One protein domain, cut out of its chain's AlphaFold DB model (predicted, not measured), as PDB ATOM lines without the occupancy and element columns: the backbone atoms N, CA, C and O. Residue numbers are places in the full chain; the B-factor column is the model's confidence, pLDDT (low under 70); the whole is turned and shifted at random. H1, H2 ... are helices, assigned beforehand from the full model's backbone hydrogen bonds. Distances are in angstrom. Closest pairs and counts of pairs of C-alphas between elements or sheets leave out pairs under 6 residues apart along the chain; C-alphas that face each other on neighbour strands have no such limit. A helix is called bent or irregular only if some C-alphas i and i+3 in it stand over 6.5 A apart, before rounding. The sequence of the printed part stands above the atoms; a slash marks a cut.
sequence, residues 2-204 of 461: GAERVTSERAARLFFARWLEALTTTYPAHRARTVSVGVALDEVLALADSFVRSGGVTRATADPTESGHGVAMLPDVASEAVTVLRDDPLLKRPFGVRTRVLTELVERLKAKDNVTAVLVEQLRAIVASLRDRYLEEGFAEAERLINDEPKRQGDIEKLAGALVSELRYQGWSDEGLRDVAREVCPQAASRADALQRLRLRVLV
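AT A GLANCE: This is residues 2 to 204 of the 461 residues of an uncharacterized protein of Chondromyces apiculatus DSM 436 (UniProt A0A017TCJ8). Two helical bundles stand end to end along the longest axis, and the bent helix H7 runs through both, with arm H7a in one bundle and arm H7b in the other. H1, H7b, H8, H9 and H10 make one bundle, and H2, H4, H6 and H7a make the other; both are up and down, each helix running against the one before it in the chain. H8 and short H5 lie nearest the middle, while H3, at the far end of the second bundle, touches no helix. The printed part has 203 residues with ten named helices, H1 to H10 in order, and no named strand, and its class is all helix. It is compact by its radius of gyration of the C-alphas, 18.7 A, yet elongated in outline, with spans of 61 by 33 by 30 A.

IN THESE COORDINATES: H1, residues 2 to 24, begins with C-alpha 2 at (263.717, 172.049, 125.105) and is 33.6 A long from first to last C-alpha. H2 is residues 37 to 53, 24.1 A long. H3 is residues 64 to 67, 5.3 A, and H4 is residues 74 to 87, 19.8 A. H5, residues 89 to 92, is 5.5 A long and H6, residues 96 to 108, is 18.7 A. H7, residues 117 to 147, was assigned as one helix by its hydrogen bonds but is bent, with C-alphas 132 and 135 lying 7.9 A apart. Its arms are H7a, residues 117 to 132, 22.9 A long, and H7b, residues 135 to 147, 18.3 A long; C-alpha 135 is at (243.911, 153.710, 109.700). H8 is residues 153 to 169, 24.6 A. H9, residues 174 to 187, 20.6 A, is only just irregular, with C-alphas 183 and 186 lying 6.6 A apart. H10 is residues 191 to 202, 16.2 A, and ends with C-alpha 202 at (249.382, 146.945, 112.864).

HOW THE PARTS SIT: In the first bundle H1 touches H8 at a steep tilt of 38 degrees, the same way, and their closest C-alphas are those of Trp 19 and Ala 160, 5.3 A apart. With residues 20 to 24 alone, H1 touches H9, where the closest C-alphas are those of Leu 23 and Asp 174, 5.6 A. H7b and H8 form a helical hairpin at a shallow tilt of 21 degrees, with the C-alphas of Leu 135 and Leu 163 closest at 6.5 A. H9 and H10 form another, at a steep tilt of 41 degrees, closest at the C-alphas of Cys 185 and Ala 194, 5.5 A. H7b and H10 touch, opposite ways at a shallow tilt of 3 degrees, closest at the C-alphas of Phe 139 and Arg 199, 6.5 A. The lines of H7a and H7b stand at a steep tilt of 52 degrees. In the second bundle H2 touches H4, opposite ways at a shallow tilt of 24 degrees, with the C-alphas of Ala 40 and Ala 81 closest at 5.1 A. H4 touches H6, closest at the C-alphas of Val 82 and Thr 103, 5.7 A. H6 and H7a form a helical hairpin, with the C-alphas of Leu 105 and Leu 123 closest at 6.7 A. Between the bundles, residues 37 to 39 of H2 touch H8, closest at the C-alphas of Gly 38 and Glu 166, 6.5 A. H5 touches H8, closest at the C-alphas of Pro 89 and Asp 155, 5.7 A. In H1, H2, H4, H6, H7a, H7b, H8 and H10 every O i to N i+4 pair is within hydrogen-bond range; in H9 8 of 10 are, and H3 and H5 are too short for such a pair.

THE WHOLE: The two C-alphas farthest apart are those of Gly 2 and Gly 55, at 64.0 A. The printed part has no cut. The link from H1 to H2, residues 25 to 36, is long. The mean pLDDT of the printed part is 76.7, and 43 residues are under 70, among them residues 25 to 36 and 50 to 73.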
ATOM      1  N   GLY A   2     263.960 173.001 123.999       60.97
ATOM      2  CA  GLY A   2     263.717 172.049 125.105       60.97
ATOM      3  C   GLY A   2     262.240 171.866 125.503       60.97
ATOM      4  O   GLY A   2     261.797 170.740 125.695       60.97
ATOM      5  N   ALA A   3     261.460 172.950 125.574       64.88
ATOM      6  CA  ALA A   3     260.066 172.903 126.036       64.88
ATOM      7  C   ALA A   3     259.108 172.186 125.061       64.88
ATOM      8  O   ALA A   3     258.277 171.397 125.500       64.88
ATOM      9  N   GLU A   4     259.261 172.402 123.750       65.00
ATOM     10  CA  GLU A   4     258.432 171.751 122.719       65.00
ATOM     11  C   GLU A   4     258.660 170.235 122.667       65.00
ATOM     12  O   GLU A   4     257.703 169.463 122.639       65.00
ATOM     13  N   ARG A   5     259.920 169.790 122.782       68.88
ATOM     14  CA  ARG A   5     260.250 168.357 122.871       68.88
ATOM     15  C   ARG A   5     259.619 167.693 124.094       68.88
ATOM     16  O   ARG A   5     259.119 166.576 123.993       68.88
ATOM     17  N   VAL A   6     259.599 168.383 125.235       73.88
ATOM     18  CA  VAL A   6     258.948 167.884 126.458       73.88
ATOM     19  C   VAL A   6     257.429 167.780 126.275       73.88
ATOM     20  O   VAL A   6     256.822 166.823 126.757       73.88
ATOM     21  N   THR A   7     256.800 168.716 125.554       81.12
ATOM     22  CA  THR A   7     255.352 168.666 125.292       81.12
ATOM     23  C   THR A   7     254.946 167.567 124.312       81.12
ATOM     24  O   THR A   7     253.966 166.877 124.587       81.12
ATOM     25  N   SER A   8     255.701 167.341 123.234       80.88
ATOM     26  CA  SER A   8     255.416 166.265 122.271       80.88
ATOM     27  C   SER A   8     255.625 164.880 122.881       80.88
ATOM     28  O   SER A   8     254.790 163.994 122.723       80.88
ATOM     29  N   GLU A   9     256.673 164.701 123.687       84.38
ATOM     30  CA  GLU A   9     256.907 163.450 124.417       84.38
ATOM     31  C   GLU A   9     255.770 163.152 125.413       84.38
ATOM     32  O   GLU A   9     255.326 162.010 125.544       84.38
ATOM     33  N   ARG A  10     255.230 164.180 126.085       85.75
ATOM     34  CA  ARG A  10     254.054 164.031 126.957       85.75
ATOM     35  C   ARG A  10     252.794 163.664 126.167       85.75
ATOM     36  O   ARG A  10     252.043 162.801 126.616       85.75
ATOM     37  N   ALA A  11     252.569 164.293 125.016       86.75
ATOM     38  CA  ALA A  11     251.444 163.998 124.130       86.75
ATOM     39  C   ALA A  11     251.496 162.554 123.596       86.75
ATOM     40  O   ALA A  11     250.497 161.839 123.635       86.75
ATOM     41  N   ALA A  12     252.676 162.079 123.201       87.06
ATOM     42  CA  ALA A  12     252.861 160.703 122.755       87.06
ATOM     43  C   ALA A  12     252.641 159.689 123.893       87.06
ATOM     44  O   ALA A  12     251.991 158.663 123.700       87.06
ATOM     45  N   ARG A  13     253.111 159.980 125.115       88.56
ATOM     46  CA  ARG A  13     252.798 159.149 126.294       88.56
ATOM     47  C   ARG A  13     251.300 159.068 126.557       88.56
ATOM     48  O   ARG A  13     250.817 157.991 126.893       88.56
ATOM     49  N   LEU A  14     250.581 160.178 126.389       89.88
ATOM     50  CA  LEU A  14     249.129 160.209 126.529       89.88
ATOM     51  C   LEU A  14     248.447 159.298 125.500       89.88
ATOM     52  O   LEU A  14     247.593 158.502 125.882       89.88
ATOM     53  N   PHE A  15     248.873 159.355 124.234       91.44
ATOM     54  CA  PHE A  15     248.379 158.465 123.180       91.44
ATOM     55  C   PHE A  15     248.535 156.985 123.566       91.44
ATOM     56  O   PHE A  15     247.556 156.245 123.572       91.44
ATOM     57  N   PHE A  16     249.741 156.558 123.959       89.88
ATOM     58  CA  PHE A  16     249.993 155.161 124.342       89.88
ATOM     59  C   PHE A  16     249.260 154.742 125.621       89.88
ATOM     60  O   PHE A  16     248.818 153.599 125.722       89.88
ATOM     61  N   ALA A  17     249.113 155.647 126.592       88.44
ATOM     62  CA  ALA A  17     248.333 155.372 127.793       88.44
ATOM     63  C   ALA A  17     246.865 155.096 127.440       88.44
ATOM     64  O   ALA A  17     246.321 154.080 127.871       88.44
ATOM     65  N   ARG A  18     246.254 155.937 126.593       89.06
ATOM     66  CA  ARG A  18     244.872 155.733 126.132       89.06
ATOM     67  C   ARG A  18     244.705 154.530 125.225       89.06
ATOM     68  O   ARG A  18     243.703 153.836 125.336       89.06
ATOM     69  N   TRP A  19     245.685 154.244 124.373       88.75
ATOM     70  CA  TRP A  19     245.715 153.018 123.581       88.75
ATOM     71  C   TRP A  19     245.627 151.778 124.478       88.75
ATOM     72  O   TRP A  19     244.774 150.919 124.275       88.75
ATOM     73  N   LEU A  20     246.480 151.695 125.504       87.06
ATOM     74  CA  LEU A  20     246.489 150.564 126.434       87.06
ATOM     75  C   LEU A  20     245.215 150.497 127.282       87.06
ATOM     76  O   LEU A  20     244.705 149.403 127.505       87.06
ATOM     77  N   GLU A  21     244.685 151.639 127.717       84.31
ATOM     78  CA  GLU A  21     243.401 151.713 128.422       84.31
ATOM     79  C   GLU A  21     242.246 151.198 127.554       84.31
ATOM     80  O   GLU A  21     241.463 150.365 128.003       84.31
ATOM     81  N   ALA A  22     242.180 151.599 126.282       79.81
ATOM     82  CA  ALA A  22     241.157 151.123 125.352       79.81
ATOM     83  C   ALA A  22     241.211 149.598 125.147       79.81
ATOM     84  O   ALA A  22     240.179 148.971 124.885       79.81
ATOM     85  N   LEU A  23     242.399 148.993 125.281       78.75
ATOM     86  CA  LEU A  23     242.616 147.545 125.214       78.75
ATOM     87  C   LEU A  23     242.253 146.810 126.507       78.75
ATOM     88  O   LEU A  23     242.092 145.594 126.467       78.75
ATOM     89  N   THR A  24     242.170 147.484 127.655       72.06
ATOM     90  CA  THR A  24     241.791 146.863 128.938       72.06
ATOM     91  C   THR A  24     240.328 147.082 129.288       72.06
ATOM     92  O   THR A  24     239.759 146.283 130.030       72.06
ATOM     93  N   THR A  25     239.692 148.115 128.738       64.81
ATOM     94  CA  THR A  25     238.251 148.310 128.870       64.81
ATOM     95  C   THR A  25     237.508 147.247 128.066       64.81
ATOM     96  O   THR A  25     237.387 147.344 126.845       64.81
ATOM     97  N   THR A  26     236.972 146.237 128.753       48.00
ATOM     98  CA  THR A  26     235.913 145.380 128.217       48.00
ATOM     99  C   THR A  26     234.708 146.272 127.964       48.00
ATOM    100  O   THR A  26     234.002 146.666 128.893       48.00
ATOM    101  N   TYR A  27     234.477 146.642 126.706       45.06
ATOM    102  CA  TYR A  27     233.226 147.292 126.358       45.06
ATOM    103  C   TYR A  27     232.116 146.266 126.613       45.06
ATOM    104  O   TYR A  27     232.133 145.202 125.988       45.06
ATOM    105  N   PRO A  28     231.158 146.519 127.530       32.59
ATOM    106  CA  PRO A  28     229.957 145.696 127.584       32.59
ATOM    107  C   PRO A  28     229.349 145.660 126.179       32.59
ATOM    108  O   PRO A  28     229.472 146.638 125.440       32.59
ATOM    109  N   ALA A  29     228.690 144.564 125.796       34.88
ATOM    110  CA  ALA A  29     228.162 144.375 124.438       34.88
ATOM    111  C   ALA A  29     227.287 145.551 123.931       34.88
ATOM    112  O   ALA A  29     227.140 145.739 122.726       34.88
ATOM    113  N   HIS A  30     226.759 146.383 124.836       30.47
ATOM    114  CA  HIS A  30     226.026 147.615 124.527       30.47
ATOM    115  C   HIS A  30     226.896 148.860 124.255       30.47
ATOM    116  O   HIS A  30     226.436 149.755 123.560       30.47
ATOM    117  N   ARG A  31     228.136 148.948 124.762       30.89
ATOM    118  CA  ARG A  31     229.055 150.090 124.543       30.89
ATOM    119  C   ARG A  31     230.031 149.899 123.385       30.89
ATOM    120  O   ARG A  31     230.718 150.847 123.036       30.89
ATOM    121  N   ALA A  32     230.102 148.719 122.771       37.69
ATOM    122  CA  ALA A  32     230.915 148.529 121.565       37.69
ATOM    123  C   ALA A  32     230.456 149.431 120.392       37.69
ATOM    124  O   ALA A  32     231.236 149.695 119.484       37.69
ATOM    125  N   ARG A  33     229.214 149.937 120.453       46.28
ATOM    126  CA  ARG A  33     228.557 150.797 119.452       46.28
ATOM    127  C   ARG A  33     229.146 152.216 119.364       46.28
ATOM    128  O   ARG A  33     229.158 152.805 118.289       46.28
ATOM    129  N   THR A  34     229.732 152.729 120.454       50.19
ATOM    130  CA  THR A  34     230.144 154.142 120.587       50.19
ATOM    131  C   THR A  34     231.623 154.431 120.298       50.19
ATOM    132  O   THR A  34     232.056 155.571 120.470       50.19
ATOM    133  N   VAL A  35     232.437 153.438 119.916       56.94
ATOM    134  CA  VAL A  35     233.910 153.580 119.999       56.94
ATOM    135  C   VAL A  35     234.580 153.941 118.671       56.94
ATOM    136  O   VAL A  35     235.607 154.621 118.679       56.94
ATOM    137  N   SER A  36     234.010 153.556 117.526       69.50
ATOM    138  CA  SER A  36     234.473 154.052 116.224       69.50
ATOM    139  C   SER A  36     233.345 154.324 115.248       69.50
ATOM    140  O   SER A  36     232.300 153.673 115.238       69.50
ATOM    141  N   VAL A  37     233.632 155.271 114.357       78.56
ATOM    142  CA  VAL A  37     232.832 155.588 113.177       78.56
ATOM    143  C   VAL A  37     232.505 154.329 112.373       78.56
ATOM    144  O   VAL A  37     231.359 154.140 111.974       78.56
ATOM    145  N   GLY A  38     233.501 153.468 112.134       76.31
ATOM    146  CA  GLY A  38     233.338 152.263 111.325       76.31
ATOM    147  C   GLY A  38     232.258 151.333 111.875       76.31
ATOM    148  O   GLY A  38     231.386 150.912 111.117       76.31
ATOM    149  N   VAL A  39     232.274 151.064 113.181       71.88
ATOM    150  CA  VAL A  39     231.303 150.172 113.833       71.88
ATOM    151  C   VAL A  39     229.904 150.786 113.829       71.88
ATOM    152  O   VAL A  39     228.947 150.117 113.438       71.88
ATOM    153  N   ALA A  40     229.788 152.069 114.181       77.25
ATOM    154  CA  ALA A  40     228.504 152.766 114.200       77.25
ATOM    155  C   ALA A  40     227.834 152.774 112.813       77.25
ATOM    156  O   ALA A  40     226.637 152.522 112.688       77.25
ATOM    157  N   LEU A  41     228.605 153.008 111.746       82.75
ATOM    158  CA  LEU A  41     228.088 153.021 110.374       82.75
ATOM    159  C   LEU A  41     227.678 151.635 109.865       82.75
ATOM    160  O   LEU A  41     226.703 151.536 109.122       82.75
ATOM    161  N   ASP A  42     228.383 150.575 110.259       76.25
ATOM    162  CA  ASP A  42     227.988 149.205 109.912       76.25
ATOM    163  C   ASP A  42     226.681 148.795 110.578       76.25
ATOM    164  O   ASP A  42     225.860 148.126 109.952       76.25
ATOM    165  N   GLU A  43     226.461 149.210 111.823       72.81
ATOM    166  CA  GLU A  43     225.204 148.941 112.515       72.81
ATOM    167  C   GLU A  43     224.039 149.684 111.848       72.81
ATOM    168  O   GLU A  43     222.998 149.079 111.573       72.81
ATOM    169  N   VAL A  44     224.241 150.957 111.480       79.44
ATOM    170  CA  VAL A  44     223.280 151.726 110.671       79.44
ATOM    171  C   VAL A  44     222.979 151.007 109.354       79.44
ATOM    172  O   VAL A  44     221.810 150.819 109.016       79.44
ATOM    173  N   LEU A  45     224.010 150.575 108.620       78.12
ATOM    174  CA  LEU A  45     223.852 149.857 107.353       78.12
ATOM    175  C   LEU A  45     223.097 148.539 107.535       78.12
ATOM    176  O   LEU A  45     222.163 148.272 106.785       78.12
ATOM    177  N   ALA A  46     223.445 147.741 108.546       69.50
ATOM    178  CA  ALA A  46     222.802 146.461 108.818       69.50
ATOM    179  C   ALA A  46     221.312 146.625 109.164       69.50
ATOM    180  O   ALA A  46     220.471 145.856 108.689       69.50
ATOM    181  N   LEU A  47     220.972 147.636 109.969       70.19
ATOM    182  CA  LEU A  47     219.588 147.943 110.326       70.19
ATOM    183  C   LEU A  47     218.804 148.517 109.140       70.19
ATOM    184  O   LEU A  47     217.648 148.140 108.940       70.19
ATOM    185  N   ALA A  48     219.421 149.372 108.323       74.50
ATOM    186  CA  ALA A  48     218.797 149.921 107.122       74.50
ATOM    187  C   ALA A  48     218.572 148.843 106.048       74.50
ATOM    188  O   ALA A  48     217.483 148.756 105.484       74.50
ATOM    189  N   ASP A  49     219.545 147.954 105.823       70.75
ATOM    190  CA  ASP A  49     219.396 146.774 104.965       70.75
ATOM    191  C   ASP A  49     218.239 145.887 105.432       70.75
ATOM    192  O   ASP A  49     217.425 145.436 104.626       70.75
ATOM    193  N   SER A  50     218.153 145.637 106.740       62.72
ATOM    194  CA  SER A  50     217.066 144.857 107.336       62.72
ATOM    195  C   SER A  50     215.704 145.527 107.122       62.72
ATOM    196  O   SER A  50     214.728 144.872 106.742       62.72
ATOM    197  N   PHE A  51     215.636 146.851 107.278       66.81
ATOM    198  CA  PHE A  51     214.428 147.635 107.027       66.81
ATOM    199  C   PHE A  51     213.965 147.542 105.566       66.81
ATOM    200  O   PHE A  51     212.793 147.271 105.303       66.81
ATOM    201  N   VAL A  52     214.887 147.684 104.611       66.44
ATOM    202  CA  VAL A  52     214.586 147.559 103.174       66.44
ATOM    203  C   VAL A  52     214.119 146.142 102.835       66.44
ATOM    204  O   VAL A  52     213.102 145.970 102.164       66.44
ATOM    205  N   ARG A  53     214.812 145.108 103.330       63.75
ATOM    206  CA  ARG A  53     214.460 143.698 103.068       63.75
ATOM    207  C   ARG A  53     213.110 143.295 103.657       63.75
ATOM    208  O   ARG A  53     212.436 142.444 103.087       63.75
ATOM    209  N   SER A  54     212.722 143.890 104.782       57.03
ATOM    210  CA  SER A  54     211.439 143.629 105.448       57.03
ATOM    211  C   SER A  54     210.267 144.436 104.874       57.03
ATOM    212  O   SER A  54     209.157 144.336 105.397       57.03
ATOM    213  N   GLY A  55     210.483 145.228 103.815       58.81
ATOM    214  CA  GLY A  55     209.437 146.057 103.209       58.81
ATOM    215  C   GLY A  55     208.957 147.186 104.126       58.81
ATOM    216  O   GLY A  55     207.784 147.542 104.094       58.81
ATOM    217  N   GLY A  56     209.841 147.708 104.984       57.94
ATOM    218  CA  GLY A  56     209.531 148.781 105.931       57.94
ATOM    219  C   GLY A  56     208.877 148.325 107.239       57.94
ATOM    220  O   GLY A  56     208.482 149.155 108.059       57.94
ATOM    221  N   VAL A  57     208.777 147.012 107.471       52.75
ATOM    222  CA  VAL A  57     208.194 146.444 108.691       52.75
ATOM    223  C   VAL A  57     209.299 145.982 109.640       52.75
ATOM    224  O   VAL A  57     209.598 144.795 109.755       52.75
ATOM    225  N   THR A  58     209.866 146.927 110.387       46.31
ATOM    226  CA  THR A  58     210.602 146.633 111.623       46.31
ATOM    227  C   THR A  58     209.766 147.126 112.811       46.31
ATOM    228  O   THR A  58     209.579 148.325 113.022       46.31
ATOM    229  N   ARG A  59     209.172 146.209 113.577       39.97
ATOM    230  CA  ARG A  59     208.595 146.493 114.908       39.97
ATOM    231  C   ARG A  59     209.378 145.660 115.921       39.97
ATOM    232  O   ARG A  59     209.748 144.542 115.597       39.97
ATOM    233  N   ALA A  60     209.676 146.179 117.109       37.22
ATOM    234  CA  ALA A  60     208.678 146.324 118.170       37.22
ATOM    235  C   ALA A  60     208.079 147.734 118.359       37.22
ATOM    236  O   ALA A  60     208.689 148.751 118.056       37.22
ATOM    237  N   THR A  61     206.839 147.762 118.853       32.06
ATOM    238  CA  THR A  61     206.006 148.933 119.201       32.06
ATOM    239  C   THR A  61     206.326 149.570 120.554       32.06
ATOM    240  O   THR A  61     205.609 150.478 120.956       32.06
ATOM    241  N   ALA A  62     207.336 149.090 121.272       32.97
ATOM    242  CA  ALA A  62     207.703 149.670 122.556       32.97
ATOM    243  C   ALA A  62     208.726 150.786 122.343       32.97
ATOM    244  O   ALA A  62     209.698 150.603 121.609       32.97
ATOM    245  N   ASP A  63     208.485 151.927 122.981       34.19
ATOM    246  CA  ASP A  63     209.459 153.002 123.095       34.19
ATOM    247  C   ASP A  63     210.747 152.430 123.731       34.19
ATOM    248  O   ASP A  63     210.695 151.880 124.840       34.19
ATOM    249  N   PRO A  64     211.907 152.487 123.046       37.16
ATOM    250  CA  PRO A  64     213.166 151.967 123.575       37.16
ATOM    251  C   PRO A  64     213.536 152.586 124.927       37.16
ATOM    252  O   PRO A  64     214.197 151.930 125.733       37.16
ATOM    253  N   THR A  65     213.076 153.813 125.198       36.28
ATOM    254  CA  THR A  65     213.343 154.526 126.452       36.28
ATOM    255  C   THR A  65     212.530 153.990 127.636       36.28
ATOM    256  O   THR A  65     213.007 154.057 128.767       36.28
ATOM    257  N   GLU A  66     211.366 153.377 127.392       33.34
ATOM    258  CA  GLU A  66     210.509 152.791 128.436       33.34
ATOM    259  C   GLU A  66     210.813 151.312 128.704       33.34
ATOM    260  O   GLU A  66     210.518 150.795 129.779       33.34
ATOM    261  N   SER A  67     211.417 150.615 127.739       35.53
ATOM    262  CA  SER A  67     211.558 149.157 127.798       35.53
ATOM    263  C   SER A  67     212.765 148.648 128.599       35.53
ATOM    264  O   SER A  67     212.806 147.478 128.948       35.53
ATOM    265  N   GLY A  68     213.773 149.473 128.905       31.70
ATOM    266  CA  GLY A  68     214.933 149.045 129.711       31.70
ATOM    267  C   GLY A  68     215.790 147.904 129.117       31.70
ATOM    268  O   GLY A  68     216.745 147.471 129.757       31.70
ATOM    269  N   HIS A  69     215.500 147.428 127.897       37.16
ATOM    270  CA  HIS A  69     216.066 146.195 127.320       37.16
ATOM    271  C   HIS A  69     217.321 146.397 126.438       37.16
ATOM    272  O   HIS A  69     217.880 145.431 125.922       37.16
ATOM    273  N   GLY A  70     217.792 147.634 126.228       41.66
ATOM    274  CA  GLY A  70     219.094 147.912 125.588       41.66
ATOM    275  C   GLY A  70     219.219 147.612 124.077       41.66
ATOM    276  O   GLY A  70     220.339 147.596 123.543       41.66
ATOM    277  N   VAL A  71     218.113 147.383 123.361       47.56
ATOM    278  CA  VAL A  71     218.093 147.181 121.898       47.56
ATOM    279  C   VAL A  71     217.817 148.520 121.205       47.56
ATOM    280  O   VAL A  71     216.757 149.103 121.408       47.56
ATOM    281  N   ALA A  72     218.774 149.025 120.418       56.00
ATOM    282  CA  ALA A  72     218.645 150.307 119.717       56.00
ATOM    283  C   ALA A  72     218.038 150.106 118.322       56.00
ATOM    284  O   ALA A  72     218.413 149.172 117.608       56.00
ATOM    285  N   MET A  73     217.105 150.973 117.929       66.12
ATOM    286  CA  MET A  73     216.468 150.935 116.611       66.12
ATOM    287  C   MET A  73     217.212 151.843 115.624       66.12
ATOM    288  O   MET A  73     218.007 152.692 116.022       66.12
ATOM    289  N   LEU A  74     216.941 151.698 114.319       71.81
ATOM    290  CA  LEU A  74     217.639 152.459 113.268       71.81
ATOM    291  C   LEU A  74     217.715 153.982 113.538       71.81
ATOM    292  O   LEU A  74     218.803 154.526 113.374       71.81
ATOM    293  N   PRO A  75     216.651 154.684 113.987       76.75
ATOM    294  CA  PRO A  75     216.746 156.118 114.286       76.75
ATOM    295  C   PRO A  75     217.674 156.458 115.463       76.75
ATOM    296  O   PRO A  75     218.348 157.494 115.431       76.75
ATOM    297  N   ASP A  76     217.733 155.587 116.475       73.06
ATOM    298  CA  ASP A  76     218.599 155.745 117.648       73.06
ATOM    299  C   ASP A  76     220.058 155.556 117.236       73.06
ATOM    300  O   ASP A  76     220.887 156.442 117.446       73.06
ATOM    301  N   VAL A  77     220.343 154.451 116.537       74.12
ATOM    302  CA  VAL A  77     221.684 154.124 116.032       74.12
ATOM    303  C   VAL A  77     222.157 155.171 115.023       74.12
ATOM    304  O   VAL A  77     223.308 155.593 115.063       74.12
ATOM    305  N   ALA A  78     221.275 155.678 114.158       82.50
ATOM    306  CA  ALA A  78     221.605 156.771 113.246       82.50
ATOM    307  C   ALA A  78     221.924 158.076 113.998       82.50
ATOM    308  O   ALA A  78     222.815 158.825 113.598       82.50
ATOM    309  N   SER A  79     221.226 158.373 115.098       82.69
ATOM    310  CA  SER A  79     221.513 159.554 115.924       82.69
ATOM    311  C   SER A  79     222.838 159.438 116.674       82.69
ATOM    312  O   SER A  79     223.603 160.406 116.728       82.69
ATOM    313  N   GLU A  80     223.141 158.251 117.188       79.12
ATOM    314  CA  GLU A  80     224.426 157.929 117.802       79.12
ATOM    315  C   GLU A  80     225.566 158.027 116.779       79.12
ATOM    316  O   GLU A  80     226.529 158.761 117.002       79.12
ATOM    317  N   ALA A  81     225.415 157.401 115.609       83.88
ATOM    318  CA  ALA A  81     226.397 157.441 114.529       83.88
ATOM    319  C   ALA A  81     226.701 158.876 114.072       83.88
ATOM    320  O   ALA A  81     227.862 159.219 113.874       83.88
ATOM    321  N   VAL A  82     225.692 159.750 113.970       87.75
ATOM    322  CA  VAL A  82     225.896 161.180 113.671       87.75
ATOM    323  C   VAL A  82     226.740 161.869 114.743       87.75
ATOM    324  O   VAL A  82     227.595 162.692 114.416       87.75
ATOM    325  N   THR A  83     226.527 161.538 116.015       85.50
ATOM    326  CA  THR A  83     227.317 162.097 117.120       85.50
ATOM    327  C   THR A  83     228.770 161.637 117.024       85.50
ATOM    328  O   THR A  83     229.675 162.469 117.043       85.50
ATOM    329  N   VAL A  84     228.992 160.336 116.805       84.00
ATOM    330  CA  VAL A  84     230.331 159.748 116.626       84.00
ATOM    331  C   VAL A  84     231.050 160.367 115.420       84.00
ATOM    332  O   VAL A  84     232.189 160.808 115.548       84.00
ATOM    333  N   LEU A  85     230.370 160.493 114.274       86.06
ATOM    334  CA  LEU A  85     230.904 161.122 113.058       86.06
ATOM    335  C   LEU A  85     231.364 162.565 113.283       86.06
ATOM    336  O   LEU A  85     232.396 162.980 112.756       86.06
ATOM    337  N   ARG A  86     230.580 163.344 114.035       84.75
ATOM    338  CA  ARG A  86     230.879 164.753 114.324       84.75
ATOM    339  C   ARG A  86     232.007 164.908 115.331       84.75
ATOM    340  O   ARG A  86     232.732 165.899 115.263       84.75
ATOM    341  N   ASP A  87     232.142 163.970 116.260       83.44
ATOM    342  CA  ASP A  87     233.132 164.038 117.328       83.44
ATOM    343  C   ASP A  87     234.501 163.485 116.945       83.44
ATOM    344  O   ASP A  87     235.491 163.883 117.573       83.44
ATOM    345  N   ASP A  88     234.560 162.654 115.907       84.38
ATOM    346  CA  ASP A  88     235.772 161.998 115.443       84.38
ATOM    347  C   ASP A  88     236.859 163.005 114.988       84.38
ATOM    348  O   ASP A  88     236.631 163.812 114.076       84.38
ATOM    349  N   PRO A  89     238.053 162.999 115.616       80.62
ATOM    350  CA  PRO A  89     239.135 163.923 115.277       80.62
ATOM    351  C   PRO A  89     239.637 163.794 113.835       80.62
ATOM    352  O   PRO A  89     239.965 164.811 113.215       80.62
ATOM    353  N   LEU A  90     239.663 162.575 113.288       83.06
ATOM    354  CA  LEU A  90     240.123 162.305 111.929       83.06
ATOM    355  C   LEU A  90     239.110 162.821 110.905       83.06
ATOM    356  O   LEU A  90     239.464 163.390 109.875       83.06
ATOM    357  N   LEU A  91     237.819 162.700 111.188       81.38
ATOM    358  CA  LEU A  91     236.789 163.133 110.246       81.38
ATOM    359  C   LEU A  91     236.599 164.648 110.158       81.38
ATOM    360  O   LEU A  91     236.077 165.139 109.150       81.38
ATOM    361  N   LYS A  92     237.041 165.404 111.167       75.50
ATOM    362  CA  LYS A  92     236.932 166.873 111.195       75.50
ATOM    363  C   LYS A  92     237.833 167.573 110.182       75.50
ATOM    364  O   LYS A  92     237.466 168.642 109.696       75.50
ATOM    365  N   ARG A  93     239.015 167.020 109.895       71.75
ATOM    366  CA  ARG A  93     240.043 167.698 109.090       71.75
ATOM    367  C   ARG A  93     240.279 167.008 107.745       71.75
ATOM    368  O   ARG A  93     239.753 167.526 106.758       71.75
ATOM    369  N   PRO A  94     240.979 165.862 107.660       68.62
ATOM    370  CA  PRO A  94     241.302 165.248 106.370       68.62
ATOM    371  C   PRO A  94     240.070 164.816 105.562       68.62
ATOM    372  O   PRO A  94     240.123 164.808 104.334       68.62
ATOM    373  N   PHE A  95     238.933 164.543 106.214       75.56
ATOM    374  CA  PHE A  95     237.710 164.083 105.543       75.56
ATOM    375  C   PHE A  95     236.516 165.046 105.607       75.56
ATOM    376  O   PHE A  95     235.410 164.651 105.243       75.56
ATOM    377  N   GLY A  96     236.702 166.316 105.984       76.31
ATOM    378  CA  GLY A  96     235.598 167.221 106.345       76.31
ATOM    379  C   GLY A  96     234.433 167.325 105.340       76.31
ATOM    380  O   GLY A  96     233.280 167.429 105.754       76.31
ATOM    381  N   VAL A  97     234.690 167.255 104.027       80.94
ATOM    382  CA  VAL A  97     233.627 167.235 102.998       80.94
ATOM    383  C   VAL A  97     232.867 165.906 102.994       80.94
ATOM    384  O   VAL A  97     231.637 165.903 102.997       80.94
ATOM    385  N   ARG A  98     233.582 164.774 103.034       79.06
ATOM    386  CA  ARG A  98     232.972 163.435 103.069       79.06
ATOM    387  C   ARG A  98     232.169 163.232 104.345       79.06
ATOM    388  O   ARG A  98     231.075 162.693 104.273       79.06
ATOM    389  N   THR A  99     232.658 163.732 105.475       83.31
ATOM    390  CA  THR A  99     231.958 163.685 106.762       83.31
ATOM    391  C   THR A  99     230.617 164.403 106.701       83.31
ATOM    392  O   THR A  99     229.642 163.881 107.231       83.31
ATOM    393  N   ARG A 100     230.517 165.555 106.017       85.62
ATOM    394  CA  ARG A 100     229.230 166.258 105.851       85.62
ATOM    395  C   ARG A 100     228.237 165.435 105.040       85.62
ATOM    396  O   ARG A 100     227.116 165.248 105.494       85.62
ATOM    397  N   VAL A 101     228.670 164.913 103.891       87.56
ATOM    398  CA  VAL A 101     227.830 164.059 103.032       87.56
ATOM    399  C   VAL A 101     227.380 162.815 103.799       87.56
ATOM    400  O   VAL A 101     226.200 162.493 103.828       87.56
ATOM    401  N   LEU A 102     228.309 162.143 104.477       87.62
ATOM    402  CA  LEU A 102     228.037 160.958 105.282       87.62
ATOM    403  C   LEU A 102     227.059 161.252 106.428       87.62
ATOM    404  O   LEU A 102     226.104 160.507 106.621       87.62
ATOM    405  N   THR A 103     227.252 162.368 107.136       90.00
ATOM    406  CA  THR A 103     226.339 162.835 108.190       90.00
ATOM    407  C   THR A 103     224.934 163.058 107.640       90.00
ATOM    408  O   THR A 103     223.974 162.572 108.226       90.00
ATOM    409  N   GLU A 104     224.806 163.731 106.496       90.38
ATOM    410  CA  GLU A 104     223.512 163.999 105.866       90.38
ATOM    411  C   GLU A 104     222.791 162.703 105.467       90.38
ATOM    412  O   GLU A 104     221.596 162.546 105.724       90.38
ATOM    413  N   LEU A 105     223.511 161.743 104.880       89.31
ATOM    414  CA  LEU A 105     222.938 160.451 104.494       89.31
ATOM    415  C   LEU A 105     222.467 159.647 105.711       89.31
ATOM    416  O   LEU A 105     221.379 159.075 105.672       89.31
ATOM    417  N   VAL A 106     223.242 159.635 106.800       88.69
ATOM    418  CA  VAL A 106     222.847 158.963 108.048       88.69
ATOM    419  C   VAL A 106     221.669 159.682 108.715       88.69
ATOM    420  O   VAL A 106     220.754 159.027 109.205       88.69
ATOM    421  N   GLU A 107     221.620 161.016 108.693       90.31
ATOM    422  CA  GLU A 107     220.486 161.776 109.235       90.31
ATOM    423  C   GLU A 107     219.173 161.470 108.515       90.31
ATOM    424  O   GLU A 107     218.132 161.362 109.166       90.31
ATOM    425  N   ARG A 108     219.211 161.245 107.196       88.69
ATOM    426  CA  ARG A 108     218.022 160.838 106.431       88.69
ATOM    427  C   ARG A 108     217.435 159.517 106.932       88.69
ATOM    428  O   ARG A 108     216.216 159.383 106.927       88.69
ATOM    429  N   LEU A 109     218.262 158.589 107.428       84.06
ATOM    430  CA  LEU A 109     217.824 157.285 107.950       84.06
ATOM    431  C   LEU A 109     217.054 157.368 109.276       84.06
ATOM    432  O   LEU A 109     216.445 156.383 109.689       84.06
ATOM    433  N   LYS A 110     217.030 158.536 109.934       82.94
ATOM    434  CA  LYS A 110     216.206 158.758 111.133       82.94
ATOM    435  C   LYS A 110     214.709 158.749 110.821       82.94
ATOM    436  O   LYS A 110     213.908 158.399 111.684       82.94
ATOM    437  N   ALA A 111     214.331 159.113 109.595       80.69
ATOM    438  CA  ALA A 111     212.952 159.078 109.130       80.69
ATOM    439  C   ALA A 111     212.701 157.800 108.317       80.69
ATOM    440  O   ALA A 111     213.354 157.561 107.300       80.69
ATOM    441  N   LYS A 112     211.726 156.992 108.749       69.25
ATOM    442  CA  LYS A 112     211.407 155.687 108.140       69.25
ATOM    443  C   LYS A 112     211.084 155.785 106.645       69.25
ATOM    444  O   LYS A 112     211.491 154.913 105.884       69.25
ATOM    445  N   ASP A 113     210.438 156.870 106.226       74.25
ATOM    446  CA  ASP A 113     210.004 157.083 104.838       74.25
ATOM    447  C   ASP A 113     211.172 157.326 103.864       74.25
ATOM    448  O   ASP A 113     211.010 157.216 102.651       74.25
ATOM    449  N   ASN A 114     212.371 157.612 104.382       78.25
ATOM    450  CA  ASN A 114     213.558 157.907 103.580       78.25
ATOM    451  C   ASN A 114     214.480 156.695 103.381       78.25
ATOM    452  O   ASN A 114     215.459 156.784 102.634       78.25
ATOM    453  N   VAL A 115     214.212 155.567 104.046       81.31
ATOM    454  CA  VAL A 115     215.088 154.390 103.996       81.31
ATOM    455  C   VAL A 115     214.841 153.615 102.700       81.31
ATOM    456  O   VAL A 115     213.885 152.852 102.574       81.31
ATOM    457  N   THR A 116     215.724 153.803 101.720       83.94
ATOM    458  CA  THR A 116     215.640 153.170 100.395       83.94
ATOM    459  C   THR A 116     216.885 152.342 100.091       83.94
ATOM    460  O   THR A 116     217.970 152.642 100.585       83.94
ATOM    461  N   ALA A 117     216.761 151.331  99.221       82.31
ATOM    462  CA  ALA A 117     217.906 150.530  98.772       82.31
ATOM    463  C   ALA A 117     219.025 151.402  98.170       82.31
ATOM    464  O   ALA A 117     220.198 151.186  98.448       82.31
ATOM    465  N   VAL A 118     218.657 152.436  97.404       88.06
ATOM    466  CA  VAL A 118     219.611 153.376  96.793       88.06
ATOM    467  C   VAL A 118     220.403 154.137  97.857       88.06
ATOM    468  O   VAL A 118     221.621 154.246  97.743       88.06
ATOM    469  N   LEU A 119     219.734 154.628  98.904       87.12
ATOM    470  CA  LEU A 119     220.394 155.321 100.011       87.12
ATOM    471  C   LEU A 119     221.371 154.396 100.753       87.12
ATOM    472  O   LEU A 119     222.480 154.814 101.082       87.12
ATOM    473  N   VAL A 120     220.982 153.137 100.973       85.25
ATOM    474  CA  VAL A 120     221.836 152.134 101.628       85.25
ATOM    475  C   VAL A 120     223.080 151.825 100.789       85.25
ATOM    476  O   VAL A 120     224.183 151.809 101.333       85.25
ATOM    477  N   GLU A 121     222.946 151.656  99.470       86.38
ATOM    478  CA  GLU A 121     224.101 151.441  98.583       86.38
ATOM    479  C   GLU A 121     225.037 152.657  98.528       86.38
ATOM    480  O   GLU A 121     226.259 152.505  98.587       86.38
ATOM    481  N   GLN A 122     224.486 153.876  98.470       88.69
ATOM    482  CA  GLN A 122     225.282 155.109  98.519       88.69
ATOM    483  C   GLN A 122     226.079 155.211  99.821       88.69
ATOM    484  O   GLN A 122     227.278 155.504  99.795       88.69
ATOM    485  N   LEU A 123     225.428 154.936 100.955       87.00
ATOM    486  CA  LEU A 123     226.078 154.927 102.260       87.00
ATOM    487  C   LEU A 123     227.193 153.873 102.304       87.00
ATOM    488  O   LEU A 123     228.313 154.189 102.703       87.00
ATOM    489  N   ARG A 124     226.930 152.654 101.818       87.38
ATOM    490  CA  ARG A 124     227.912 151.561 101.780       87.38
ATOM    491  C   ARG A 124     229.146 151.917 100.952       87.38
ATOM    492  O   ARG A 124     230.263 151.657 101.394       87.38
ATOM    493  N   ALA A 125     228.967 152.553  99.794       86.62
ATOM    494  CA  ALA A 125     230.076 152.972  98.937       86.62
ATOM    495  C   ALA A 125     230.982 154.017  99.617       86.62
ATOM    496  O   ALA A 125     232.210 153.925  99.546       86.62
ATOM    497  N   ILE A 126     230.391 154.995 100.312       85.62
ATOM    498  CA  ILE A 126     231.151 156.027 101.033       85.62
ATOM    499  C   ILE A 126     231.876 155.424 102.239       85.62
ATOM    500  O   ILE A 126     233.047 155.736 102.457       85.62
ATOM    501  N   VAL A 127     231.209 154.542 102.990       85.81
ATOM    502  CA  VAL A 127     231.797 153.823 104.132       85.81
ATOM    503  C   VAL A 127     233.003 152.995 103.693       85.81
ATOM    504  O   VAL A 127     234.058 153.096 104.315       85.81
ATOM    505  N   ALA A 128     232.886 152.238 102.598       83.94
ATOM    506  CA  ALA A 128     233.995 151.455 102.055       83.94
ATOM    507  C   ALA A 128     235.201 152.348 101.713       83.94
ATOM    508  O   ALA A 128     236.304 152.110 102.195       83.94
ATOM    509  N   SER A 129     234.974 153.453 100.991       83.62
ATOM    510  CA  SER A 129     236.049 154.392 100.635       83.62
ATOM    511  C   SER A 129     236.699 155.075 101.845       83.62
ATOM    512  O   SER A 129     237.873 155.449 101.788       83.62
ATOM    513  N   LEU A 130     235.945 155.295 102.925       82.81
ATOM    514  CA  LEU A 130     236.467 155.852 104.171       82.81
ATOM    515  C   LEU A 130     237.363 154.836 104.887       82.81
ATOM    516  O   LEU A 130     238.454 155.201 105.322       82.81
ATOM    517  N   ARG A 131     236.948 153.566 104.947       80.50
ATOM    518  CA  ARG A 131     237.705 152.484 105.597       80.50
ATOM    519  C   ARG A 131     239.054 152.217 104.956       80.50
ATOM    520  O   ARG A 131     240.027 152.052 105.687       80.50
ATOM    521  N   ASP A 132     239.127 152.254 103.628       79.81
ATOM    522  CA  ASP A 132     240.362 151.976 102.883       79.81
ATOM    523  C   ASP A 132     241.546 152.842 103.336       79.81
ATOM    524  O   ASP A 132     242.697 152.429 103.235       79.81
ATOM    525  N   ARG A 133     241.270 154.051 103.841       84.00
ATOM    526  CA  ARG A 133     242.295 155.022 104.245       84.00
ATOM    527  C   ARG A 133     242.255 155.384 105.724       84.00
ATOM    528  O   ARG A 133     243.125 156.119 106.179       84.00
ATOM    529  N   TYR A 134     241.272 154.896 106.481       87.00
ATOM    530  CA  TYR A 134     241.013 155.380 107.835       87.00
ATOM    531  C   TYR A 134     242.214 155.192 108.764       87.00
ATOM    532  O   TYR A 134     242.641 156.137 109.417       87.00
ATOM    533  N   LEU A 135     242.785 153.985 108.809       89.31
ATOM    534  CA  LEU A 135     243.911 153.710 109.700       89.31
ATOM    535  C   LEU A 135     245.183 154.442 109.261       89.31
ATOM    536  O   LEU A 135     245.884 154.994 110.104       89.31
ATOM    537  N   GLU A 136     245.477 154.479 107.960       89.81
ATOM    538  CA  GLU A 136     246.659 155.174 107.436       89.81
ATOM    539  C   GLU A 136     246.622 156.672 107.754       89.81
ATOM    540  O   GLU A 136     247.581 157.208 108.315       89.81
ATOM    541  N   GLU A 137     245.499 157.327 107.458       90.25
ATOM    542  CA  GLU A 137     245.280 158.747 107.750       90.25
ATOM    543  C   GLU A 137     245.172 158.998 109.258       90.25
ATOM    544  O   GLU A 137     245.649 160.014 109.755       90.25
ATOM    545  N   GLY A 138     244.600 158.057 110.012       91.62
ATOM    546  CA  GLY A 138     244.506 158.120 111.466       91.62
ATOM    547  C   GLY A 138     245.870 158.112 112.152       91.62
ATOM    548  O   GLY A 138     246.111 158.923 113.044       91.62
ATOM    549  N   PHE A 139     246.797 157.259 111.709       93.06
ATOM    550  CA  PHE A 139     248.173 157.286 112.214       93.06
ATOM    551  C   PHE A 139     248.926 158.554 111.790       93.06
ATOM    552  O   PHE A 139     249.670 159.102 112.604       93.06
ATOM    553  N   ALA A 140     248.710 159.049 110.567       91.38
ATOM    554  CA  ALA A 140     249.302 160.309 110.114       91.38
ATOM    555  C   ALA A 140     248.794 161.515 110.931       91.38
ATOM    556  O   ALA A 140     249.582 162.361 111.353       91.38
ATOM    557  N   GLU A 141     247.492 161.572 111.227       92.12
ATOM    558  CA  GLU A 141     246.910 162.623 112.068       92.12
ATOM    559  C   GLU A 141     247.381 162.514 113.524       92.12
ATOM    560  O   GLU A 141     247.610 163.539 114.167       92.12
ATOM    561  N   ALA A 142     247.591 161.301 114.048       91.81
ATOM    562  CA  ALA A 142     248.163 161.106 115.380       91.81
ATOM    563  C   ALA A 142     249.595 161.655 115.462       91.81
ATOM    564  O   ALA A 142     249.921 162.389 116.397       91.81
ATOM    565  N   GLU A 143     250.429 161.353 114.464       91.31
ATOM    566  CA  GLU A 143     251.794 161.879 114.359       91.31
ATOM    567  C   GLU A 143     251.792 163.413 114.297       91.31
ATOM    568  O   GLU A 143     252.494 164.074 115.067       91.31
ATOM    569  N   ARG A 144     250.924 163.988 113.460       91.12
ATOM    570  CA  ARG A 144     250.746 165.437 113.337       91.12
ATOM    571  C   ARG A 144     250.275 166.084 114.645       91.12
ATOM    572  O   ARG A 144     250.834 167.093 115.065       91.12
ATOM    573  N   LEU A 145     249.271 165.525 115.326       90.81
ATOM    574  CA  LEU A 145     248.773 166.058 116.604       90.81
ATOM    575  C   LEU A 145     249.846 166.026 117.698       90.81
ATOM    576  O   LEU A 145     249.921 166.947 118.507       90.81
ATOM    577  N   ILE A 146     250.684 164.992 117.729       89.88
ATOM    578  CA  ILE A 146     251.767 164.859 118.710       89.88
ATOM    579  C   ILE A 146     252.906 165.850 118.430       89.88
ATOM    580  O   ILE A 146     253.465 166.426 119.370       89.88
ATOM    581  N   ASN A 147     253.250 166.057 117.159       87.75
ATOM    582  CA  ASN A 147     254.381 166.894 116.768       87.75
ATOM    583  C   ASN A 147     254.010 168.383 116.695       87.75
ATOM    584  O   ASN A 147     254.718 169.212 117.266       87.75
ATOM    585  N   ASP A 148     252.875 168.713 116.079       89.12
ATOM    586  CA  ASP A 148     252.525 170.091 115.715       89.12
ATOM    587  C   ASP A 148     251.501 170.721 116.673       89.12
ATOM    588  O   ASP A 148     251.515 171.928 116.914       89.12
ATOM    589  N   GLU A 149     250.597 169.918 117.250       89.69
ATOM    590  CA  GLU A 149     249.505 170.395 118.116       89.69
ATOM    591  C   GLU A 149     249.404 169.650 119.474       89.69
ATOM    592  O   GLU A 149     248.294 169.323 119.913       89.69
ATOM    593  N   PRO A 150     250.507 169.446 120.234       86.38
ATOM    594  CA  PRO A 150     250.533 168.574 121.423       86.38
ATOM    595  C   PRO A 150     249.628 169.029 122.582       86.38
ATOM    596  O   PRO A 150     249.415 168.299 123.552       86.38
ATOM    597  N   LYS A 151     249.088 170.253 122.513       88.31
ATOM    598  CA  LYS A 151     248.135 170.798 123.491       88.31
ATOM    599  C   LYS A 151     246.713 170.255 123.303       88.31
ATOM    600  O   LYS A 151     245.914 170.358 124.230       88.31
ATOM    601  N   ARG A 152     246.382 169.656 122.152       89.44
ATOM    602  CA  ARG A 152     245.048 169.096 121.854       89.44
ATOM    603  C   ARG A 152     244.873 167.692 122.423       89.44
ATOM    604  O   ARG A 152     244.556 166.743 121.715       89.44
ATOM    605  N   GLN A 153     245.068 167.575 123.733       88.44
ATOM    606  CA  GLN A 153     245.067 166.296 124.444       88.44
ATOM    607  C   GLN A 153     243.783 165.496 124.200       88.44
ATOM    608  O   GLN A 153     243.872 164.334 123.831       88.44
ATOM    609  N   GLY A 154     242.606 166.127 124.279       88.06
ATOM    610  CA  GLY A 154     241.332 165.433 124.053       88.06
ATOM    611  C   GLY A 154     241.181 164.810 122.658       88.06
ATOM    612  O   GLY A 154     240.571 163.753 122.531       88.06
ATOM    613  N   ASP A 155     241.766 165.409 121.616       89.50
ATOM    614  CA  ASP A 155     241.731 164.830 120.266       89.50
ATOM    615  C   ASP A 155     242.705 163.654 120.132       89.50
ATOM    616  O   ASP A 155     242.376 162.658 119.496       89.50
ATOM    617  N   ILE A 156     243.867 163.732 120.788       90.06
ATOM    618  CA  ILE A 156     244.848 162.636 120.844       90.06
ATOM    619  C   ILE A 156     244.246 161.410 121.541       90.06
ATOM    620  O   ILE A 156     244.379 160.291 121.049       90.06
ATOM    621  N   GLU A 157     243.559 161.617 122.666       88.88
ATOM    622  CA  GLU A 157     242.900 160.542 123.415       88.88
ATOM    623  C   GLU A 157     241.791 159.872 122.595       88.88
ATOM    624  O   GLU A 157     241.752 158.643 122.491       88.88
ATOM    625  N   LYS A 158     240.917 160.675 121.970       87.12
ATOM    626  CA  LYS A 158     239.838 160.174 121.107       87.12
ATOM    627  C   LYS A 158     240.383 159.397 119.911       87.12
ATOM    628  O   LYS A 158     239.873 158.323 119.605       87.12
ATOM    629  N   LEU A 159     241.433 159.906 119.264       89.25
ATOM    630  CA  LEU A 159     242.036 159.260 118.101       89.25
ATOM    631  C   LEU A 159     242.687 157.917 118.461       89.25
ATOM    632  O   LEU A 159     242.530 156.955 117.715       89.25
ATOM    633  N   ALA A 160     243.350 157.814 119.620       89.38
ATOM    634  CA  ALA A 160     243.892 156.542 120.104       89.38
ATOM    635  C   ALA A 160     242.789 155.479 120.265       89.38
ATOM    636  O   ALA A 160     242.935 154.359 119.776       89.38
ATOM    637  N   GLY A 161     241.666 155.842 120.896       85.50
ATOM    638  CA  GLY A 161     240.516 154.945 121.055       85.50
ATOM    639  C   GLY A 161     239.878 154.544 119.720       85.50
ATOM    640  O   GLY A 161     239.601 153.364 119.499       85.50
ATOM    641  N   ALA A 162     239.710 155.504 118.806       84.44
ATOM    642  CA  ALA A 162     239.135 155.260 117.487       84.44
ATOM    643  C   ALA A 162     240.002 154.310 116.640       84.44
ATOM    644  O   ALA A 162     239.467 153.402 116.004       84.44
ATOM    645  N   LEU A 163     241.332 154.469 116.675       88.69
ATOM    646  CA  LEU A 163     242.273 153.578 115.986       88.69
ATOM    647  C   LEU A 163     242.221 152.148 116.532       88.69
ATOM    648  O   LEU A 163     242.155 151.205 115.748       88.69
ATOM    649  N   VAL A 164     242.204 151.969 117.859       86.31
ATOM    650  CA  VAL A 164     242.067 150.636 118.476       86.31
ATOM    651  C   VAL A 164     240.748 149.979 118.069       86.31
ATOM    652  O   VAL A 164     240.724 148.802 117.717       86.31
ATOM    653  N   SER A 165     239.648 150.731 118.096       79.31
ATOM    654  CA  SER A 165     238.332 150.220 117.707       79.31
ATOM    655  C   SER A 165     238.274 149.824 116.230       79.31
ATOM    656  O   SER A 165     237.734 148.769 115.899       79.31
ATOM    657  N   GLU A 166     238.884 150.605 115.339       82.19
ATOM    658  CA  GLU A 166     238.959 150.248 113.920       82.19
ATOM    659  C   GLU A 166     239.876 149.038 113.672       82.19
ATOM    660  O   GLU A 166     239.547 148.167 112.872       82.19
ATOM    661  N   LEU A 167     240.988 148.905 114.400       83.69
ATOM    662  CA  LEU A 167     241.841 147.716 114.312       83.69
ATOM    663  C   LEU A 167     241.108 146.451 114.773       83.69
ATOM    664  O   LEU A 167     241.178 145.426 114.094       83.69
ATOM    665  N   ARG A 168     240.352 146.524 115.875       77.94
ATOM    666  CA  ARG A 168     239.465 145.435 116.323       77.94
ATOM    667  C   ARG A 168     238.450 145.063 115.252       77.94
ATOM    668  O   ARG A 168     238.228 143.881 114.998       77.94
ATOM    669  N   TYR A 169     237.855 146.068 114.615       74.69
ATOM    670  CA  TYR A 169     236.924 145.863 113.513       74.69
ATOM    671  C   TYR A 169     237.588 145.137 112.328       74.69
ATOM    672  O   TYR A 169     237.006 144.204 111.779       74.69
ATOM    673  N   GLN A 170     238.841 145.470 112.002       73.94
ATOM    674  CA  GLN A 170     239.646 144.752 111.003       73.94
ATOM    675  C   GLN A 170     240.136 143.365 111.463       73.94
ATOM    676  O   GLN A 170     240.844 142.675 110.728       73.94
ATOM    677  N   GLY A 171     239.728 142.924 112.654       72.69
ATOM    678  CA  GLY A 171     239.949 141.577 113.160       72.69
ATOM    679  C   GLY A 171     241.128 141.436 114.114       72.69
ATOM    680  O   GLY A 171     241.468 140.303 114.439       72.69
ATOM    681  N   TRP A 172     241.745 142.532 114.567       81.62
ATOM    682  CA  TRP A 172     242.788 142.462 115.591       81.62
ATOM    683  C   TRP A 172     242.227 142.036 116.943       81.62
ATOM    684  O   TRP A 172     241.203 142.546 117.402       81.62
ATOM    685  N   SER A 173     242.943 141.140 117.614       79.56
ATOM    686  CA  SER A 173     242.693 140.816 119.011       79.56
ATOM    687  C   SER A 173     243.331 141.846 119.946       79.56
ATOM    688  O   SER A 173     244.379 142.433 119.659       79.56
ATOM    689  N   ASP A 174     242.729 142.027 121.122       81.56
ATOM    690  CA  ASP A 174     243.294 142.897 122.156       81.56
ATOM    691  C   ASP A 174     244.658 142.406 122.636       81.56
ATOM    692  O   ASP A 174     245.540 143.209 122.931       81.56
ATOM    693  N   GLU A 175     244.834 141.087 122.716       81.44
ATOM    694  CA  GLU A 175     246.101 140.458 123.079       81.44
ATOM    695  C   GLU A 175     247.188 140.778 122.049       81.44
ATOM    696  O   GLU A 175     248.228 141.324 122.418       81.44
ATOM    697  N   GLY A 176     246.900 140.586 120.758       84.56
ATOM    698  CA  GLY A 176     247.819 140.911 119.669       84.56
ATOM    699  C   GLY A 176     248.214 142.390 119.649       84.56
ATOM    700  O   GLY A 176     249.396 142.714 119.540       84.56
ATOM    701  N   LEU A 177     247.257 143.306 119.836       87.19
ATOM    702  CA  LEU A 177     247.547 144.745 119.901       87.19
ATOM    703  C   LEU A 177     248.392 145.126 121.126       87.19
ATOM    704  O   LEU A 177     249.250 146.011 121.031       87.19
ATOM    705  N   ARG A 178     248.187 144.471 122.280       87.00
ATOM    706  CA  ARG A 178     249.032 144.670 123.470       87.00
ATOM    707  C   ARG A 178     250.445 144.154 123.236       87.00
ATOM    708  O   ARG A 178     251.391 144.828 123.639       87.00
ATOM    709  N   ASP A 179     250.600 143.003 122.596       86.19
ATOM    710  CA  ASP A 179     251.911 142.413 122.334       86.19
ATOM    711  C   ASP A 179     252.722 143.250 121.351       86.19
ATOM    712  O   ASP A 179     253.880 143.559 121.632       86.19
ATOM    713  N   VAL A 180     252.093 143.755 120.285       88.81
ATOM    714  CA  VAL A 180     252.731 144.729 119.388       88.81
ATOM    715  C   VAL A 180     253.162 145.980 120.163       88.81
ATOM    716  O   VAL A 180     254.289 146.452 120.008       88.81
ATOM    717  N   ALA A 181     252.309 146.517 121.041       86.81
ATOM    718  CA  ALA A 181     252.667 147.685 121.846       86.81
ATOM    719  C   ALA A 181     253.843 147.405 122.806       86.81
ATOM    720  O   ALA A 181     254.720 148.260 122.965       86.81
ATOM    721  N   ARG A 182     253.889 146.214 123.424       85.19
ATOM    722  CA  ARG A 182     254.987 145.759 124.298       85.19
ATOM    723  C   ARG A 182     256.290 145.528 123.539       85.19
ATOM    724  O   ARG A 182     257.346 145.773 124.107       85.19
ATOM    725  N   GLU A 183     256.223 145.077 122.293       84.75
ATOM    726  CA  GLU A 183     257.388 144.894 121.423       84.75
ATOM    727  C   GLU A 183     257.982 146.252 121.021       84.75
ATOM    728  O   GLU A 183     259.186 146.487 121.129       84.75
ATOM    729  N   VAL A 184     257.118 147.178 120.600       86.44
ATOM    730  CA  VAL A 184     257.529 148.445 119.993       86.44
ATOM    731  C   VAL A 184     257.992 149.478 121.026       86.44
ATOM    732  O   VAL A 184     258.990 150.164 120.804       86.44
ATOM    733  N   CYS A 185     257.294 149.612 122.158       79.12
ATOM    734  CA  CYS A 185     257.570 150.683 123.125       79.12
ATOM    735  C   CYS A 185     258.985 150.654 123.745       79.12
ATOM    736  O   CYS A 185     259.557 151.733 123.895       79.12
ATOM    737  N   PRO A 186     259.561 149.499 124.134       75.69
ATOM    738  CA  PRO A 186     260.890 149.440 124.751       75.69
ATOM    739  C   PRO A 186     262.046 149.647 123.766       75.69
ATOM    740  O   PRO A 186     263.127 150.051 124.177       75.69
ATOM    741  N   GLN A 187     261.836 149.342 122.483       74.88
ATOM    742  CA  GLN A 187     262.882 149.361 121.454       74.88
ATOM    743  C   GLN A 187     262.953 150.678 120.671       74.88
ATOM    744  O   GLN A 187     263.857 150.872 119.854       74.88
ATOM    745  N   ALA A 188     261.976 151.563 120.864       79.38
ATOM    746  CA  ALA A 188     261.893 152.817 120.140       79.38
ATOM    747  C   ALA A 188     262.850 153.870 120.714       79.38
ATOM    748  O   ALA A 188     262.935 154.064 121.928       79.38
ATOM    749  N   ALA A 189     263.521 154.611 119.832       78.19
ATOM    750  CA  ALA A 189     264.434 155.689 120.223       78.19
ATOM    751  C   ALA A 189     263.695 156.903 120.824       78.19
ATOM    752  O   ALA A 189     264.280 157.713 121.541       78.19
ATOM    753  N   SER A 190     262.404 157.042 120.518       81.81
ATOM    754  CA  SER A 190     261.495 158.055 121.060       81.81
ATOM    755  C   SER A 190     260.051 157.556 120.992       81.81
ATOM    756  O   SER A 190     259.756 156.580 120.300       81.81
ATOM    757  N   ARG A 191     259.107 158.232 121.655       81.06
ATOM    758  CA  ARG A 191     257.685 157.863 121.543       81.06
ATOM    759  C   ARG A 191     257.084 158.156 120.165       81.06
ATOM    760  O   ARG A 191     256.136 157.480 119.782       81.06
ATOM    761  N   ALA A 192     257.656 159.086 119.403       76.75
ATOM    762  CA  ALA A 192     257.297 159.287 117.998       76.75
ATOM    763  C   ALA A 192     257.774 158.111 117.117       76.75
ATOM    764  O   ALA A 192     256.994 157.582 116.332       76.75
ATOM    765  N   ASP A 193     259.006 157.620 117.322       83.06
ATOM    766  CA  ASP A 193     259.506 156.388 116.673       83.06
ATOM    767  C   ASP A 193     258.634 155.173 117.046       83.06
ATOM    768  O   ASP A 193     258.278 154.361 116.193       83.06
ATOM    769  N   ALA A 194     258.190 155.092 118.306       86.75
ATOM    770  CA  ALA A 194     257.264 154.050 118.745       86.75
ATOM    771  C   ALA A 194     255.933 154.097 117.978       86.75
ATOM    772  O   ALA A 194     255.398 153.050 117.625       86.75
ATOM    773  N   LEU A 195     255.389 155.286 117.696       89.19
ATOM    774  CA  LEU A 195     254.139 155.422 116.939       89.19
ATOM    775  C   LEU A 195     254.300 154.936 115.493       89.19
ATOM    776  O   LEU A 195     253.458 154.187 114.999       89.19
ATOM    777  N   GLN A 196     255.400 155.302 114.835       86.75
ATOM    778  CA  GLN A 196     255.668 154.878 113.461       86.75
ATOM    779  C   GLN A 196     255.887 153.361 113.366       86.75
ATOM    780  O   GLN A 196     255.365 152.703 112.465       86.75
ATOM    781  N   ARG A 197     256.610 152.769 114.320       89.19
ATOM    782  CA  ARG A 197     256.772 151.311 114.401       89.19
ATOM    783  C   ARG A 197     255.454 150.599 114.700       89.19
ATOM    784  O   ARG A 197     255.182 149.571 114.086       89.19
ATOM    785  N   LEU A 198     254.625 151.154 115.587       91.38
ATOM    786  CA  LEU A 198     253.287 150.632 115.869       91.38
ATOM    787  C   LEU A 198     252.459 150.598 114.582       91.38
ATOM    788  O   LEU A 198     251.963 149.534 114.224       91.38
ATOM    789  N   ARG A 199     252.394 151.718 113.850       91.69
ATOM    790  CA  ARG A 199     251.721 151.821 112.545       91.69
ATOM    791  C   ARG A 199     252.167 150.708 111.592       91.69
ATOM    792  O   ARG A 199     251.329 149.988 111.060       91.69
ATOM    793  N   LEU A 200     253.476 150.540 111.393       89.44
ATOM    794  CA  LEU A 200     254.012 149.524 110.479       89.44
ATOM    795  C   LEU A 200     253.650 148.091 110.894       89.44
ATOM    796  O   LEU A 200     253.474 147.232 110.033       89.44
ATOM    797  N   ARG A 201     253.537 147.823 112.200       88.31
ATOM    798  CA  ARG A 201     253.208 146.489 112.720       88.31
ATOM    799  C   ARG A 201     251.716 146.179 112.677       88.31
ATOM    800  O   ARG A 201     251.381 145.015 112.493       88.31
ATOM    801  N   VAL A 202     250.839 147.174 112.831       89.81
ATOM    802  CA  VAL A 202     249.382 146.945 112.864       89.81
ATOM    803  C   VAL A 202     248.706 147.027 111.495       89.81
ATOM    804  O   VAL A 202     247.651 146.433 111.303       89.81
ATOM    805  N   LEU A 203     249.324 147.699 110.517       86.25
ATOM    806  CA  LEU A 203     248.830 147.783 109.133       86.25
ATOM    807  C   LEU A 203     249.234 146.576 108.263       86.25
ATOM    808  O   LEU A 203     249.348 146.679 107.041       86.25
ATOM    809  N   VAL A 204     249.488 145.421 108.879       81.56
ATOM    810  CA  VAL A 204     249.824 144.192 108.151       81.56
ATOM    811  C   VAL A 204     248.574 143.539 107.570       81.56
ATOM    812  O   VAL A 204     247.490 143.583 108.149       81.56
TER     813      VAL A 204